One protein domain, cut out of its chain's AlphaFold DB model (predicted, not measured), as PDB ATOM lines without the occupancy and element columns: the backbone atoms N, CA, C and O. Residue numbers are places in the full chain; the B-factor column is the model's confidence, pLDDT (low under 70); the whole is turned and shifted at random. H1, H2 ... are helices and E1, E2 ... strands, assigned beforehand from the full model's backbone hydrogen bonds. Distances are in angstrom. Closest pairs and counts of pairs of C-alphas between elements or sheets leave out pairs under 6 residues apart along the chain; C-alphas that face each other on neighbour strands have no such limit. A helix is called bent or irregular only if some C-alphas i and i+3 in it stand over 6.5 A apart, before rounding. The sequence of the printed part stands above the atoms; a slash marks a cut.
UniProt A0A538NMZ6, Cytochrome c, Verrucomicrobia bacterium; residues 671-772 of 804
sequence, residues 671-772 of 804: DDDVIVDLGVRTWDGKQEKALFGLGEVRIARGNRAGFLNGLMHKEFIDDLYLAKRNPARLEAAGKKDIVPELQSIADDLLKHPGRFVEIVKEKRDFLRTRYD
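AT A GLANCE: This is residues 671 to 772 of the 804 residues of the protein "Cytochrome c" of Verrucomicrobia bacterium (UniProt A0A538NMZ6). A cluster of crossed helices, H2 to H6, makes one end, and a narrow two-stranded ribbon, E1 and E4, stands beside it next to H5; a small strand hairpin, E2 and E3, extends the ribbon away from the helices, and short H1 comes between ribbon and cluster along the chain. Within the cluster H4 crosses H2, with H3 at the far end from the hairpin. The printed part has 102 residues, with four named strands followed by six named helices, and its class is mostly helix. Each sheet has two antiparallel strands, in the orders E1 - E4 and E2 - E3. The whole is only just compact, close to loose, with a radius of gyration of the C-alphas of 15.2 A and spans of 48 by 32 by 19 A.

HOW THE PARTS SIT: E1, residues 674 to 677, and E4, residues 696 to 699, are antiparallel at 162 degrees, with N 674 and O 699 2.8 A apart, within hydrogen-bond range. Between them in the chain, E2, residues 681 to 683, and E3, residues 688 to 690, form a hairpin, antiparallel at 152 degrees, with N 682 and O 689 2.8 A apart, within hydrogen-bond range. H1, residues 705 to 710, touches no helix. H2, residues 713 to 725, touches H3, residues 727 to 732, at a steep tilt of 65 degrees, opposite ways; the closest C-alphas are those of Leu 722 and Leu 730, 6.7 A. H4, residues 736 to 751, touches H2 about perpendicular, at 88 degrees, with 739 to 746 alone; the closest C-alphas are those of Leu 720 and Leu 742, 5.5 A. H3 and H4 form a helical hairpin, at a shallow tilt of 24 degrees; their closest C-alphas are those of Leu 730 and Lys 736, 6.3 A. H4 and H5, residues 753 to 762, form another, at a steep tilt of 41 degrees; their closest C-alphas are those of Leu 749 and Phe 756, 6.1 A. The closest C-alphas of E4 and H5 are those of Ile 699 and Val 757, 6.5 A. H6, residues 764 to 771, and H2 only just touch, with 3 pairs of C-alphas within 8 A, the closest Phe 716 and Tyr 771, 6.5 A. Every O i to N i+4 pair is within hydrogen-bond range in H1, H2, H3 and H6, against 10 of 12 in H4 and 4 of 6 in H5.

IN THESE COORDINATES: E1 begins at C-alpha 674, (-25.379, 120.369, -14.960); E1 and E4 each measure 10.0 A, E2 6.6 A and E3 6.7 A. H1 measures 8.4 A, H2 18.2 A, H3 8.7 A, H4 23.6 A, H5 14.5 A and H6 9.6 A, ending at C-alpha 771, (-8.570, 130.271, -12.551). H4 and H5 are irregular: C-alphas 737 and 740 are 7.3 A apart, and C-alphas 754 and 757 are 7.9 A apart.

THE WHOLE: The C-alphas of Lys 686 and Gly 734, the two farthest apart, are 48.5 A apart. The printed part has no cut, and the links between its named elements are tight. The mean pLDDT of the printed part is 88.6, and no printed residue is under 70.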
ATOM      1  N   ASP A 671     -26.758 122.699 -22.833       92.19
ATOM      2  CA  ASP A 671     -28.138 122.527 -23.315       92.19
ATOM      3  C   ASP A 671     -29.082 121.929 -22.255       92.19
ATOM      4  O   ASP A 671     -30.300 122.080 -22.361       92.19
ATOM      5  N   ASP A 672     -28.514 121.374 -21.183       93.44
ATOM      6  CA  ASP A 672     -29.202 120.859 -19.998       93.44
ATOM      7  C   ASP A 672     -28.567 121.400 -18.704       93.44
ATOM      8  O   ASP A 672     -27.450 121.934 -18.703       93.44
ATOM      9  N   ASP A 673     -29.299 121.287 -17.593       93.94
ATOM     10  CA  ASP A 673     -28.774 121.605 -16.263       93.94
ATOM     11  C   ASP A 673     -27.630 120.644 -15.916       93.94
ATOM     12  O   ASP A 673     -27.784 119.428 -16.020       93.94
ATOM     13  N   VAL A 674     -26.499 121.176 -15.456       92.44
ATOM     14  CA  VAL A 674     -25.379 120.369 -14.960       92.44
ATOM     15  C   VAL A 674     -25.600 120.066 -13.486       92.44
ATOM     16  O   VAL A 674     -25.758 120.980 -12.676       92.44
ATOM     17  N   ILE A 675     -25.578 118.786 -13.133       89.56
ATOM     18  CA  ILE A 675     -25.702 118.304 -11.759       89.56
ATOM     19  C   ILE A 675     -24.368 117.685 -11.347       89.56
ATOM     20  O   ILE A 675     -23.907 116.719 -11.959       89.56
ATOM     21  N   VAL A 676     -23.767 118.240 -10.297       86.25
ATOM     22  CA  VAL A 676     -22.534 117.735  -9.686       86.25
ATOM     23  C   VAL A 676     -22.855 117.289  -8.266       86.25
ATOM     24  O   VAL A 676     -23.292 118.092  -7.445       86.25
ATOM     25  N   ASP A 677     -22.654 116.009  -7.967       80.94
ATOM     26  CA  ASP A 677     -22.795 115.499  -6.603       80.94
ATOM     27  C   ASP A 677     -21.636 116.035  -5.745       80.94
ATOM     28  O   ASP A 677     -20.469 115.812  -6.068       80.94
ATOM     29  N   LEU A 678     -21.947 116.764  -4.669       76.75
ATOM     30  CA  LEU A 678     -20.960 117.412  -3.803       76.75
ATOM     31  C   LEU A 678     -21.372 117.289  -2.331       76.75
ATOM     32  O   LEU A 678     -22.459 117.711  -1.942       76.75
ATOM     33  N   GLY A 679     -20.464 116.777  -1.501       72.69
ATOM     34  CA  GLY A 679     -20.640 116.684  -0.050       72.69
ATOM     35  C   GLY A 679     -20.842 115.256   0.459       72.69
ATOM     36  O   GLY A 679     -21.129 114.327  -0.292       72.69
ATOM     37  N   VAL A 680     -20.665 115.080   1.770       74.06
ATOM     38  CA  VAL A 680     -20.778 113.769   2.421       74.06
ATOM     39  C   VAL A 680     -22.250 113.380   2.541       74.06
ATOM     40  O   VAL A 680     -23.071 114.165   3.021       74.06
ATOM     41  N   ARG A 681     -22.579 112.153   2.131       81.31
ATOM     42  CA  ARG A 681     -23.921 111.574   2.251       81.31
ATOM     43  C   ARG A 681     -23.907 110.411   3.237       81.31
ATOM     44  O   ARG A 681     -22.932 109.673   3.335       81.31
ATOM     45  N   THR A 682     -25.009 110.254   3.956       82.38
ATOM     46  CA  THR A 682     -25.333 109.045   4.720       82.38
ATOM     47  C   THR A 682     -26.282 108.180   3.909       82.38
ATOM     48  O   THR A 682     -27.094 108.707   3.147       82.38
ATOM     49  N   TRP A 683     -26.172 106.866   4.075       81.69
ATOM     50  CA  TRP A 683     -27.042 105.885   3.438       81.69
ATOM     51  C   TRP A 683     -27.558 104.912   4.494       81.69
ATOM     52  O   TRP A 683     -26.767 104.307   5.217       81.69
ATOM     53  N   ASP A 684     -28.879 104.778   4.591       80.50
ATOM     54  CA  ASP A 684     -29.556 103.901   5.557       80.50
ATOM     55  C   ASP A 684     -30.057 102.582   4.932       80.50
ATOM     56  O   ASP A 684     -30.819 101.836   5.548       80.50
ATOM     57  N   GLY A 685     -29.652 102.298   3.688       76.06
ATOM     58  CA  GLY A 685     -30.145 101.167   2.900       76.06
ATOM     59  C   GLY A 685     -31.341 101.492   2.000       76.06
ATOM     60  O   GLY A 685     -31.681 100.675   1.144       76.06
ATOM     61  N   LYS A 686     -31.980 102.663   2.158       75.50
ATOM     62  CA  LYS A 686     -33.165 103.076   1.379       75.50
ATOM     63  C   LYS A 686     -33.102 104.513   0.865       75.50
ATOM     64  O   LYS A 686     -33.656 104.791  -0.194       75.50
ATOM     65  N   GLN A 687     -32.465 105.421   1.596       77.31
ATOM     66  CA  GLN A 687     -32.366 106.836   1.261       77.31
ATOM     67  C   GLN A 687     -30.930 107.329   1.407       77.31
ATOM     68  O   GLN A 687     -30.200 106.947   2.323       77.31
ATOM     69  N   GLU A 688     -30.539 108.214   0.496       83.00
ATOM     70  CA  GLU A 688     -29.343 109.029   0.648       83.00
ATOM     71  C   GLU A 688     -29.722 110.357   1.299       83.00
ATOM     72  O   GLU A 688     -30.631 111.048   0.832       83.00
ATOM     73  N   LYS A 689     -29.005 110.741   2.355       82.69
ATOM     74  CA  LYS A 689     -29.180 112.040   3.005       82.69
ATOM     75  C   LYS A 689     -27.852 112.774   3.088       82.69
ATOM     76  O   LYS A 689     -26.908 112.288   3.713       82.69
ATOM     77  N   ALA A 690     -27.792 113.957   2.484       81.50
ATOM     78  CA  ALA A 690     -26.654 114.857   2.624       81.50
ATOM     79  C   ALA A 690     -26.460 115.251   4.098       81.50
ATOM     80  O   ALA A 690     -27.419 115.628   4.774       81.50
ATOM     81  N   LEU A 691     -25.225 115.158   4.598       75.19
ATOM     82  CA  LEU A 691     -24.879 115.605   5.951       75.19
ATOM     83  C   LEU A 691     -24.869 117.133   6.062       75.19
ATOM     84  O   LEU A 691     -25.215 117.676   7.107       75.19
ATOM     85  N   PHE A 692     -24.497 117.816   4.978       70.44
ATOM     86  CA  PHE A 692     -24.448 119.270   4.880       70.44
ATOM     87  C   PHE A 692     -24.931 119.714   3.495       70.44
ATOM     88  O   PHE A 692     -24.617 119.074   2.490       70.44
ATOM     89  N   GLY A 693     -25.667 120.827   3.435       71.88
ATOM     90  CA  GLY A 693     -26.203 121.365   2.181       71.88
ATOM     91  C   GLY A 693     -27.192 120.421   1.485       71.88
ATOM     92  O   GLY A 693     -27.877 119.633   2.133       71.88
ATOM     93  N   LEU A 694     -27.274 120.520   0.155       70.31
ATOM     94  CA  LEU A 694     -28.185 119.715  -0.673       70.31
ATOM     95  C   LEU A 694     -27.567 118.388  -1.144       70.31
ATOM     96  O   LEU A 694     -28.252 117.578  -1.758       70.31
ATOM     97  N   GLY A 695     -26.273 118.163  -0.899       77.31
ATOM     98  CA  GLY A 695     -25.539 117.013  -1.435       77.31
ATOM     99  C   GLY A 695     -25.302 117.066  -2.948       77.31
ATOM    100  O   GLY A 695     -24.590 116.214  -3.474       77.31
ATOM    101  N   GLU A 696     -25.880 118.034  -3.655       82.94
ATOM    102  CA  GLU A 696     -25.683 118.293  -5.078       82.94
ATOM    103  C   GLU A 696     -25.594 119.798  -5.350       82.94
ATOM    104  O   GLU A 696     -26.157 120.624  -4.626       82.94
ATOM    105  N   VAL A 697     -24.892 120.139  -6.425       85.00
ATOM    106  CA  VAL A 697     -24.784 121.475  -6.999       85.00
ATOM    107  C   VAL A 697     -25.435 121.440  -8.378       85.00
ATOM    108  O   VAL A 697     -25.082 120.600  -9.208       85.00
ATOM    109  N   ARG A 698     -26.372 122.361  -8.634       88.94
ATOM    110  CA  ARG A 698     -27.065 122.479  -9.923       88.94
ATOM    111  C   ARG A 698     -26.703 123.771 -10.639       88.94
ATOM    112  O   ARG A 698     -27.086 124.860 -10.219       88.94
ATOM    113  N   ILE A 699     -26.008 123.642 -11.759       90.38
ATOM    114  CA  ILE A 699     -25.679 124.749 -12.650       90.38
ATOM    115  C   ILE A 699     -26.713 124.735 -13.776       90.38
ATOM    116  O   ILE A 699     -26.744 123.805 -14.573       90.38
ATOM    117  N   ALA A 700     -27.573 125.751 -13.831       91.44
ATOM    118  CA  ALA A 700     -28.613 125.844 -14.858       91.44
ATOM    119  C   ALA A 700     -28.041 125.735 -16.288       91.44
ATOM    120  O   ALA A 700     -26.899 126.127 -16.535       91.44
ATOM    121  N   ARG A 701     -28.825 125.255 -17.253       93.44
ATOM    122  CA  ARG A 701     -28.433 125.300 -18.675       93.44
ATOM    123  C   ARG A 701     -28.123 126.726 -19.165       93.44
ATOM    124  O   ARG A 701     -28.572 127.711 -18.578       93.44
ATOM    125  N   GLY A 702     -27.404 126.842 -20.278       91.06
ATOM    126  CA  GLY A 702     -27.026 128.122 -20.890       91.06
ATOM    127  C   GLY A 702     -25.677 128.676 -20.420       91.06
ATOM    128  O   GLY A 702     -25.354 129.824 -20.719       91.06
ATOM    129  N   ASN A 703     -24.877 127.887 -19.696       90.06
ATOM    130  CA  ASN A 703     -23.523 128.279 -19.303       90.06
ATOM    131  C   ASN A 703     -22.528 127.987 -20.427       90.06
ATOM    132  O   ASN A 703     -22.696 127.032 -21.176       90.06
ATOM    133  N   ARG A 704     -21.471 128.792 -20.548       89.00
ATOM    134  CA  ARG A 704     -20.434 128.601 -21.576       89.00
ATOM    135  C   ARG A 704     -19.644 127.323 -21.292       89.00
ATOM    136  O   ARG A 704     -18.976 127.233 -20.263       89.00
ATOM    137  N   ALA A 705     -19.690 126.360 -22.213       88.25
ATOM    138  CA  ALA A 705     -19.001 125.075 -22.054       88.25
ATOM    139  C   ALA A 705     -17.477 125.259 -21.947       88.25
ATOM    140  O   ALA A 705     -16.841 124.639 -21.102       88.25
ATOM    141  N   GLY A 706     -16.917 126.192 -22.730       85.81
ATOM    142  CA  GLY A 706     -15.494 126.540 -22.678       85.81
ATOM    143  C   GLY A 706     -15.032 127.015 -21.298       85.81
ATOM    144  O   GLY A 706     -13.973 126.595 -20.863       85.81
ATOM    145  N   PHE A 707     -15.849 127.796 -20.580       87.81
ATOM    146  CA  PHE A 707     -15.533 128.239 -19.216       87.81
ATOM    147  C   PHE A 707     -15.572 127.077 -18.215       87.81
ATOM    148  O   PHE A 707     -14.683 126.954 -17.382       87.81
ATOM    149  N   LEU A 708     -16.574 126.193 -18.309       87.94
ATOM    150  CA  LEU A 708     -16.643 125.007 -17.444       87.94
ATOM    151  C   LEU A 708     -15.452 124.064 -17.671       87.94
ATOM    152  O   LEU A 708     -14.932 123.502 -16.714       87.94
ATOM    153  N   ASN A 709     -15.013 123.923 -18.924       87.06
ATOM    154  CA  ASN A 709     -13.838 123.137 -19.293       87.06
ATOM    155  C   ASN A 709     -12.516 123.821 -18.882       87.06
ATOM    156  O   ASN A 709     -11.573 123.149 -18.473       87.06
ATOM    157  N   GLY A 710     -12.468 125.153 -18.993       89.25
ATOM    158  CA  GLY A 710     -11.320 126.017 -18.700       89.25
ATOM    159  C   GLY A 710     -11.040 126.246 -17.217       89.25
ATOM    160  O   GLY A 710      -9.932 126.629 -16.842       89.25
ATOM    161  N   LEU A 711     -12.036 126.003 -16.360       90.81
ATOM    162  CA  LEU A 711     -11.941 126.280 -14.935       90.81
ATOM    163  C   LEU A 711     -10.965 125.319 -14.235       90.81
ATOM    164  O   LEU A 711     -11.233 124.121 -14.072       90.81
ATOM    165  N   MET A 712      -9.882 125.895 -13.713       92.00
ATOM    166  CA  MET A 712      -8.892 125.288 -12.817       92.00
ATOM    167  C   MET A 712      -9.483 125.055 -11.419       92.00
ATOM    168  O   MET A 712      -9.054 125.620 -10.413       92.00
ATOM    169  N   HIS A 713     -10.560 124.275 -11.365       89.31
ATOM    170  CA  HIS A 713     -11.382 124.075 -10.174       89.31
ATOM    171  C   HIS A 713     -10.614 123.402  -9.033       89.31
ATOM    172  O   HIS A 713     -10.893 123.691  -7.873       89.31
ATOM    173  N   LYS A 714      -9.642 122.537  -9.341       91.62
ATOM    174  CA  LYS A 714      -8.815 121.863  -8.333       91.62
ATOM    175  C   LYS A 714      -7.916 122.861  -7.617       91.62
ATOM    176  O   LYS A 714      -7.938 122.948  -6.395       91.62
ATOM    177  N   GLU A 715      -7.203 123.666  -8.395       92.25
ATOM    178  CA  GLU A 715      -6.341 124.741  -7.918       92.25
ATOM    179  C   GLU A 715      -7.146 125.798  -7.156       92.25
ATOM    180  O   GLU A 715      -6.710 126.280  -6.117       92.25
ATOM    181  N   PHE A 716      -8.348 126.128  -7.638       93.62
ATOM    182  CA  PHE A 716      -9.251 127.041  -6.944       93.62
ATOM    183  C   PHE A 716      -9.688 126.502  -5.577       93.62
ATOM    184  O   PHE A 716      -9.654 127.238  -4.593       93.62
ATOM    185  N   ILE A 717     -10.081 125.229  -5.492       91.31
ATOM    186  CA  ILE A 717     -10.512 124.608  -4.232       91.31
ATOM    187  C   ILE A 717      -9.347 124.511  -3.237       91.31
ATOM    188  O   ILE A 717      -9.535 124.843  -2.063       91.31
ATOM    189  N   ASP A 718      -8.154 124.111  -3.689       92.44
ATOM    190  CA  ASP A 718      -6.953 124.068  -2.844       92.44
ATOM    191  C   ASP A 718      -6.585 125.470  -2.329       92.44
ATOM    192  O   ASP A 718      -6.378 125.675  -1.130       92.44
ATOM    193  N   ASP A 719      -6.634 126.480  -3.201       95.50
ATOM    194  CA  ASP A 719      -6.384 127.864  -2.810       95.50
ATOM    195  C   ASP A 719      -7.439 128.393  -1.820       95.50
ATOM    196  O   ASP A 719      -7.084 129.075  -0.858       95.50
ATOM    197  N   LEU A 720      -8.728 128.060  -1.974       94.38
ATOM    198  CA  LEU A 720      -9.756 128.409  -0.980       94.38
ATOM    199  C   LEU A 720      -9.464 127.769   0.386       94.38
ATOM    200  O   LEU A 720      -9.602 128.424   1.428       94.38
ATOM    201  N   TYR A 721      -9.045 126.500   0.394       92.94
ATOM    202  CA  TYR A 721      -8.680 125.785   1.616       92.94
ATOM    203  C   TYR A 721      -7.469 126.430   2.298       92.94
ATOM    204  O   TYR A 721      -7.524 126.757   3.493       92.94
ATOM    205  N   LEU A 722      -6.393 126.677   1.546       95.31
ATOM    206  CA  LEU A 722      -5.181 127.306   2.062       95.31
ATOM    207  C   LEU A 722      -5.442 128.739   2.527       95.31
ATOM    208  O   LEU A 722      -4.953 129.117   3.589       95.31
ATOM    209  N   ALA A 723      -6.278 129.514   1.836       96.38
ATOM    210  CA  ALA A 723      -6.627 130.873   2.250       96.38
ATOM    211  C   ALA A 723      -7.250 130.913   3.658       96.38
ATOM    212  O   ALA A 723      -7.021 131.865   4.411       96.38
ATOM    213  N   LYS A 724      -7.996 129.864   4.039       94.62
ATOM    214  CA  LYS A 724      -8.597 129.725   5.375       94.62
ATOM    215  C   LYS A 724      -7.693 129.069   6.406       94.62
ATOM    216  O   LYS A 724      -7.736 129.456   7.573       94.62
ATOM    217  N   ARG A 725      -6.930 128.049   6.018       95.50
ATOM    218  CA  ARG A 725      -6.171 127.214   6.965       95.50
ATOM    219  C   ARG A 725      -4.714 127.621   7.104       95.50
ATOM    220  O   ARG A 725      -4.146 127.453   8.178       95.50
ATOM    221  N   ASN A 726      -4.107 128.118   6.033       96.31
ATOM    222  CA  ASN A 726      -2.693 128.468   5.986       96.31
ATOM    223  C   ASN A 726      -2.407 129.541   4.909       96.31
ATOM    224  O   ASN A 726      -1.751 129.248   3.905       96.31
ATOM    225  N   PRO A 727      -2.878 130.791   5.092       96.56
ATOM    226  CA  PRO A 727      -2.703 131.854   4.097       96.56
ATOM    227  C   PRO A 727      -1.226 132.160   3.809       96.56
ATOM    228  O   PRO A 727      -0.880 132.489   2.678       96.56
ATOM    229  N   ALA A 728      -0.333 131.950   4.784       97.00
ATOM    230  CA  ALA A 728       1.108 132.121   4.606       97.00
ATOM    231  C   ALA A 728       1.682 131.238   3.482       97.00
ATOM    232  O   ALA A 728       2.595 131.670   2.777       97.00
ATOM    233  N   ARG A 729       1.133 130.032   3.260       95.50
ATOM    234  CA  ARG A 729       1.530 129.177   2.126       95.50
ATOM    235  C   ARG A 729       1.158 129.784   0.772       95.50
ATOM    236  O   ARG A 729       1.961 129.701  -0.150       95.50
ATOM    237  N   LEU A 730      -0.008 130.421   0.654       95.00
ATOM    238  CA  LEU A 730      -0.402 131.115  -0.579       95.00
ATOM    239  C   LEU A 730       0.439 132.362  -0.823       95.00
ATOM    240  O   LEU A 730       0.854 132.613  -1.952       95.00
ATOM    241  N   GLU A 731       0.723 133.125   0.234       95.56
ATOM    242  CA  GLU A 731       1.608 134.287   0.135       95.56
ATOM    243  C   GLU A 731       3.004 133.879  -0.348       95.56
ATOM    244  O   GLU A 731       3.536 134.502  -1.265       95.56
ATOM    245  N   ALA A 732       3.560 132.792   0.201       96.44
ATOM    246  CA  ALA A 732       4.842 132.236  -0.233       96.44
ATOM    247  C   ALA A 732       4.815 131.725  -1.686       96.44
ATOM    248  O   ALA A 732       5.830 131.795  -2.375       96.44
ATOM    249  N   ALA A 733       3.658 131.267  -2.172       92.94
ATOM    250  CA  ALA A 733       3.434 130.894  -3.570       92.94
ATOM    251  C   ALA A 733       3.182 132.101  -4.501       92.94
ATOM    252  O   ALA A 733       2.815 131.917  -5.661       92.94
ATOM    253  N   GLY A 734       3.345 133.336  -4.010       94.44
ATOM    254  CA  GLY A 734       3.170 134.558  -4.798       94.44
ATOM    255  C   GLY A 734       1.714 134.980  -5.008       94.44
ATOM    256  O   GLY A 734       1.458 135.854  -5.828       94.44
ATOM    257  N   LYS A 735       0.759 134.399  -4.269       95.62
ATOM    258  CA  LYS A 735      -0.689 134.663  -4.397       95.62
ATOM    259  C   LYS A 735      -1.229 135.629  -3.335       95.62
ATOM    260  O   LYS A 735      -2.423 135.642  -3.048       95.62
ATOM    261  N   LYS A 736      -0.357 136.427  -2.708       96.44
ATOM    262  CA  LYS A 736      -0.720 137.336  -1.606       96.44
ATOM    263  C   LYS A 736      -1.843 138.311  -1.972       96.44
ATOM    264  O   LYS A 736      -2.700 138.600  -1.143       96.44
ATOM    265  N   ASP A 737      -1.838 138.797  -3.207       96.12
ATOM    266  CA  ASP A 737      -2.799 139.765  -3.735       96.12
ATOM    267  C   ASP A 737      -4.234 139.223  -3.821       96.12
ATOM    268  O   ASP A 737      -5.180 140.005  -3.750       96.12
ATOM    269  N   ILE A 738      -4.410 137.902  -3.929       96.06
ATOM    270  CA  ILE A 738      -5.733 137.269  -4.044       96.06
ATOM    271  C   ILE A 738      -6.236 136.632  -2.743       96.06
ATOM    272  O   ILE A 738      -7.407 136.262  -2.670       96.06
ATOM    273  N   VAL A 739      -5.398 136.532  -1.700       97.12
ATOM    274  CA  VAL A 739      -5.780 135.935  -0.404       97.12
ATOM    275  C   VAL A 739      -7.043 136.571   0.196       97.12
ATOM    276  O   VAL A 739      -7.926 135.806   0.585       97.12
ATOM    277  N   PRO A 740      -7.205 137.913   0.255       97.06
ATOM    278  CA  PRO A 740      -8.406 138.514   0.844       97.06
ATOM    279  C   PRO A 740      -9.693 138.120   0.111       97.06
ATOM    280  O   PRO A 740     -10.711 137.828   0.738       97.06
ATOM    281  N   GLU A 741      -9.634 138.056  -1.220       96.38
ATOM    282  CA  GLU A 741     -10.772 137.669  -2.051       96.38
ATOM    283  C   GLU A 741     -11.120 136.189  -1.848       96.38
ATOM    284  O   GLU A 741     -12.276 135.855  -1.598       96.38
ATOM    285  N   LEU A 742     -10.119 135.300  -1.846       96.81
ATOM    286  CA  LEU A 742     -10.308 133.874  -1.552       96.81
ATOM    287  C   LEU A 742     -10.885 133.647  -0.149       96.81
ATOM    288  O   LEU A 742     -11.772 132.813   0.033       96.81
ATOM    289  N   GLN A 743     -10.422 134.409   0.846       96.62
ATOM    290  CA  GLN A 743     -10.961 134.351   2.204       96.62
ATOM    291  C   GLN A 743     -12.424 134.791   2.253       96.62
ATOM    292  O   GLN A 743     -13.215 134.135   2.930       96.62
ATOM    293  N   SER A 744     -12.781 135.852   1.528       95.31
ATOM    294  CA  SER A 744     -14.160 136.334   1.408       95.31
ATOM    295  C   SER A 744     -15.072 135.278   0.777       95.31
ATOM    296  O   SER A 744     -16.112 134.940   1.342       95.31
ATOM    297  N   ILE A 745     -14.635 134.669  -0.332       94.19
ATOM    298  CA  ILE A 745     -15.369 133.587  -1.007       94.19
ATOM    299  C   ILE A 745     -15.567 132.397  -0.068       94.19
ATOM    300  O   ILE A 745     -16.682 131.899   0.078       94.19
ATOM    301  N   ALA A 746     -14.503 131.949   0.598       92.62
ATOM    302  CA  ALA A 746     -14.588 130.816   1.508       92.62
ATOM    303  C   ALA A 746     -15.480 131.106   2.732       92.62
ATOM    304  O   ALA A 746     -16.194 130.208   3.171       92.62
ATOM    305  N   ASP A 747     -15.497 132.334   3.265       93.31
ATOM    306  CA  ASP A 747     -16.424 132.705   4.348       93.31
ATOM    307  C   ASP A 747     -17.885 132.681   3.900       93.31
ATOM    308  O   ASP A 747     -18.738 132.195   4.647       93.31
ATOM    309  N   ASP A 748     -18.185 133.195   2.704       90.81
ATOM    310  CA  ASP A 748     -19.549 133.189   2.163       90.81
ATOM    311  C   ASP A 748     -20.024 131.749   1.911       90.81
ATOM    312  O   ASP A 748     -21.108 131.363   2.346       90.81
ATOM    313  N   LEU A 749     -19.162 130.896   1.341       86.31
ATOM    314  CA  LEU A 749     -19.449 129.471   1.138       86.31
ATOM    315  C   LEU A 749     -19.680 128.706   2.448       86.31
ATOM    316  O   LEU A 749     -20.573 127.861   2.511       86.31
ATOM    317  N   LEU A 750     -18.904 128.992   3.499       85.31
ATOM    318  CA  LEU A 750     -19.082 128.354   4.808       85.31
ATOM    319  C   LEU A 750     -20.378 128.799   5.499       85.31
ATOM    320  O   LEU A 750     -21.026 127.985   6.157       85.31
ATOM    321  N   LYS A 751     -20.770 130.071   5.348       88.88
ATOM    322  CA  LYS A 751     -22.023 130.609   5.909       88.88
ATOM    323  C   LYS A 751     -23.252 130.172   5.115       88.88
ATOM    324  O   LYS A 751     -24.308 129.923   5.698       88.88
ATOM    325  N   HIS A 752     -23.120 130.077   3.797       86.12
ATOM    326  CA  HIS A 752     -24.216 129.854   2.861       86.12
ATOM    327  C   HIS A 752     -23.856 128.778   1.823       86.12
ATOM    328  O   HIS A 752     -23.803 129.064   0.626       86.12
ATOM    329  N   PRO A 753     -23.676 127.506   2.228       77.62
ATOM    330  CA  PRO A 753     -23.226 126.444   1.320       77.62
ATOM    331  C   PRO A 753     -24.180 126.198   0.141       77.62
ATOM    332  O   PRO A 753     -23.747 125.805  -0.938       77.62
ATOM    333  N   GLY A 754     -25.479 126.476   0.314       77.38
ATOM    334  CA  GLY A 754     -26.470 126.399  -0.765       77.38
ATOM    335  C   GLY A 754     -26.280 127.441  -1.874       77.38
ATOM    336  O   GLY A 754     -26.769 127.225  -2.977       77.38
ATOM    337  N   ARG A 755     -25.533 128.525  -1.612       83.94
ATOM    338  CA  ARG A 755     -25.273 129.609  -2.569       83.94
ATOM    339  C   ARG A 755     -24.043 129.386  -3.450       83.94
ATOM    340  O   ARG A 755     -23.640 130.297  -4.166       83.94
ATOM    341  N   PHE A 756     -23.427 128.198  -3.431       82.25
ATOM    342  CA  PHE A 756     -22.173 127.938  -4.155       82.25
ATOM    343  C   PHE A 756     -22.210 128.404  -5.620       82.25
ATOM    344  O   PHE A 756     -21.315 129.114  -6.069       82.25
ATOM    345  N   VAL A 757     -23.271 128.060  -6.358       82.19
ATOM    346  CA  VAL A 757     -23.406 128.435  -7.777       82.19
ATOM    347  C   VAL A 757     -23.577 129.940  -7.952       82.19
ATOM    348  O   VAL A 757     -23.028 130.506  -8.895       82.19
ATOM    349  N   GLU A 758     -24.337 130.594  -7.074       86.31
ATOM    350  CA  GLU A 758     -24.516 132.046  -7.118       86.31
ATOM    351  C   GLU A 758     -23.204 132.767  -6.822       86.31
ATOM    352  O   GLU A 758     -22.816 133.638  -7.590       86.31
ATOM    353  N   ILE A 759     -22.464 132.329  -5.802       85.50
ATOM    354  CA  ILE A 759     -21.165 132.899  -5.432       85.50
ATOM    355  C   ILE A 759     -20.160 132.736  -6.577       85.50
ATOM    356  O   ILE A 759     -19.505 133.698  -6.970       85.50
ATOM    357  N   VAL A 760     -20.072 131.549  -7.187       82.56
ATOM    358  CA  VAL A 760     -19.208 131.316  -8.361       82.56
ATOM    359  C   VAL A 760     -19.590 132.237  -9.528       82.56
ATOM    360  O   VAL A 760     -18.709 132.768 -10.205       82.56
ATOM    361  N   LYS A 761     -20.889 132.477  -9.754       85.31
ATOM    362  CA  LYS A 761     -21.370 133.415 -10.784       85.31
ATOM    363  C   LYS A 761     -21.043 134.872 -10.450       85.31
ATOM    364  O   LYS A 761     -20.593 135.596 -11.334       85.31
ATOM    365  N   GLU A 762     -21.238 135.297  -9.205       91.44
ATOM    366  CA  GLU A 762     -20.909 136.647  -8.718       91.44
ATOM    367  C   GLU A 762     -19.400 136.926  -8.814       91.44
ATOM    368  O   GLU A 762     -18.983 138.045  -9.103       91.44
ATOM    369  N   LYS A 763     -18.571 135.890  -8.637       92.56
ATOM    370  CA  LYS A 763     -17.102 135.957  -8.690       92.56
ATOM    371  C   LYS A 763     -16.520 135.585 -10.049       92.56
ATOM    372  O   LYS A 763     -15.318 135.345 -10.169       92.56
ATOM    373  N   ARG A 764     -17.345 135.554 -11.094       88.75
ATOM    374  CA  ARG A 764     -16.944 135.061 -12.411       88.75
ATOM    375  C   ARG A 764     -15.749 135.797 -13.011       88.75
ATOM    376  O   ARG A 764     -14.887 135.137 -13.575       88.75
ATOM    377  N   ASP A 765     -15.672 137.121 -12.896       91.19
ATOM    378  CA  ASP A 765     -14.531 137.871 -13.440       91.19
ATOM    379  C   ASP A 765     -13.227 137.535 -12.705       91.19
ATOM    380  O   ASP A 765     -12.201 137.320 -13.344       91.19
ATOM    381  N   PHE A 766     -13.280 137.384 -11.377       94.38
ATOM    382  CA  PHE A 766     -12.139 136.918 -10.587       94.38
ATOM    383  C   PHE A 766     -11.687 135.518 -11.024       94.38
ATOM    384  O   PHE A 766     -10.501 135.306 -11.290       94.38
ATOM    385  N   LEU A 767     -12.632 134.581 -11.163       93.44
ATOM    386  CA  LEU A 767     -12.349 133.222 -11.629       93.44
ATOM    387  C   LEU A 767     -11.787 133.216 -13.050       93.44
ATOM    388  O   LEU A 767     -10.798 132.540 -13.299       93.44
ATOM    389  N   ARG A 768     -12.346 134.020 -13.959       90.38
ATOM    390  CA  ARG A 768     -11.844 134.157 -15.332       90.38
ATOM    391  C   ARG A 768     -10.399 134.660 -15.354       90.38
ATOM    392  O   ARG A 768      -9.582 134.168 -16.118       90.38
ATOM    393  N   THR A 769     -10.057 135.625 -14.505       90.69
ATOM    394  CA  THR A 769      -8.703 136.194 -14.477       90.69
ATOM    395  C   THR A 769      -7.680 135.279 -13.796       90.69
ATOM    396  O   THR A 769      -6.513 135.277 -14.190       90.69
ATOM    397  N   ARG A 770      -8.076 134.518 -12.767       92.94
ATOM    398  CA  ARG A 770      -7.134 133.776 -11.900       92.94
ATOM    399  C   ARG A 770      -7.171 132.259 -12.067       92.94
ATOM    400  O   ARG A 770      -6.154 131.606 -11.834       92.94
ATOM    401  N   TYR A 771      -8.291 131.709 -12.520       93.94
ATOM    402  CA  TYR A 771      -8.570 130.271 -12.551       93.94
ATOM    403  C   TYR A 771      -9.114 129.767 -13.890       93.94
ATOM    404  O   TYR A 771      -9.600 128.648 -13.949       93.94
ATOM    405  N   ASP A 772      -9.018 130.547 -14.965       92.25
ATOM    406  CA  ASP A 772      -9.339 130.087 -16.318       92.25
ATOM    407  C   ASP A 772      -8.052 129.963 -17.143       92.25
ATOM    408  O   ASP A 772      -7.155 130.817 -17.059       92.25
TER     409      ASP A 772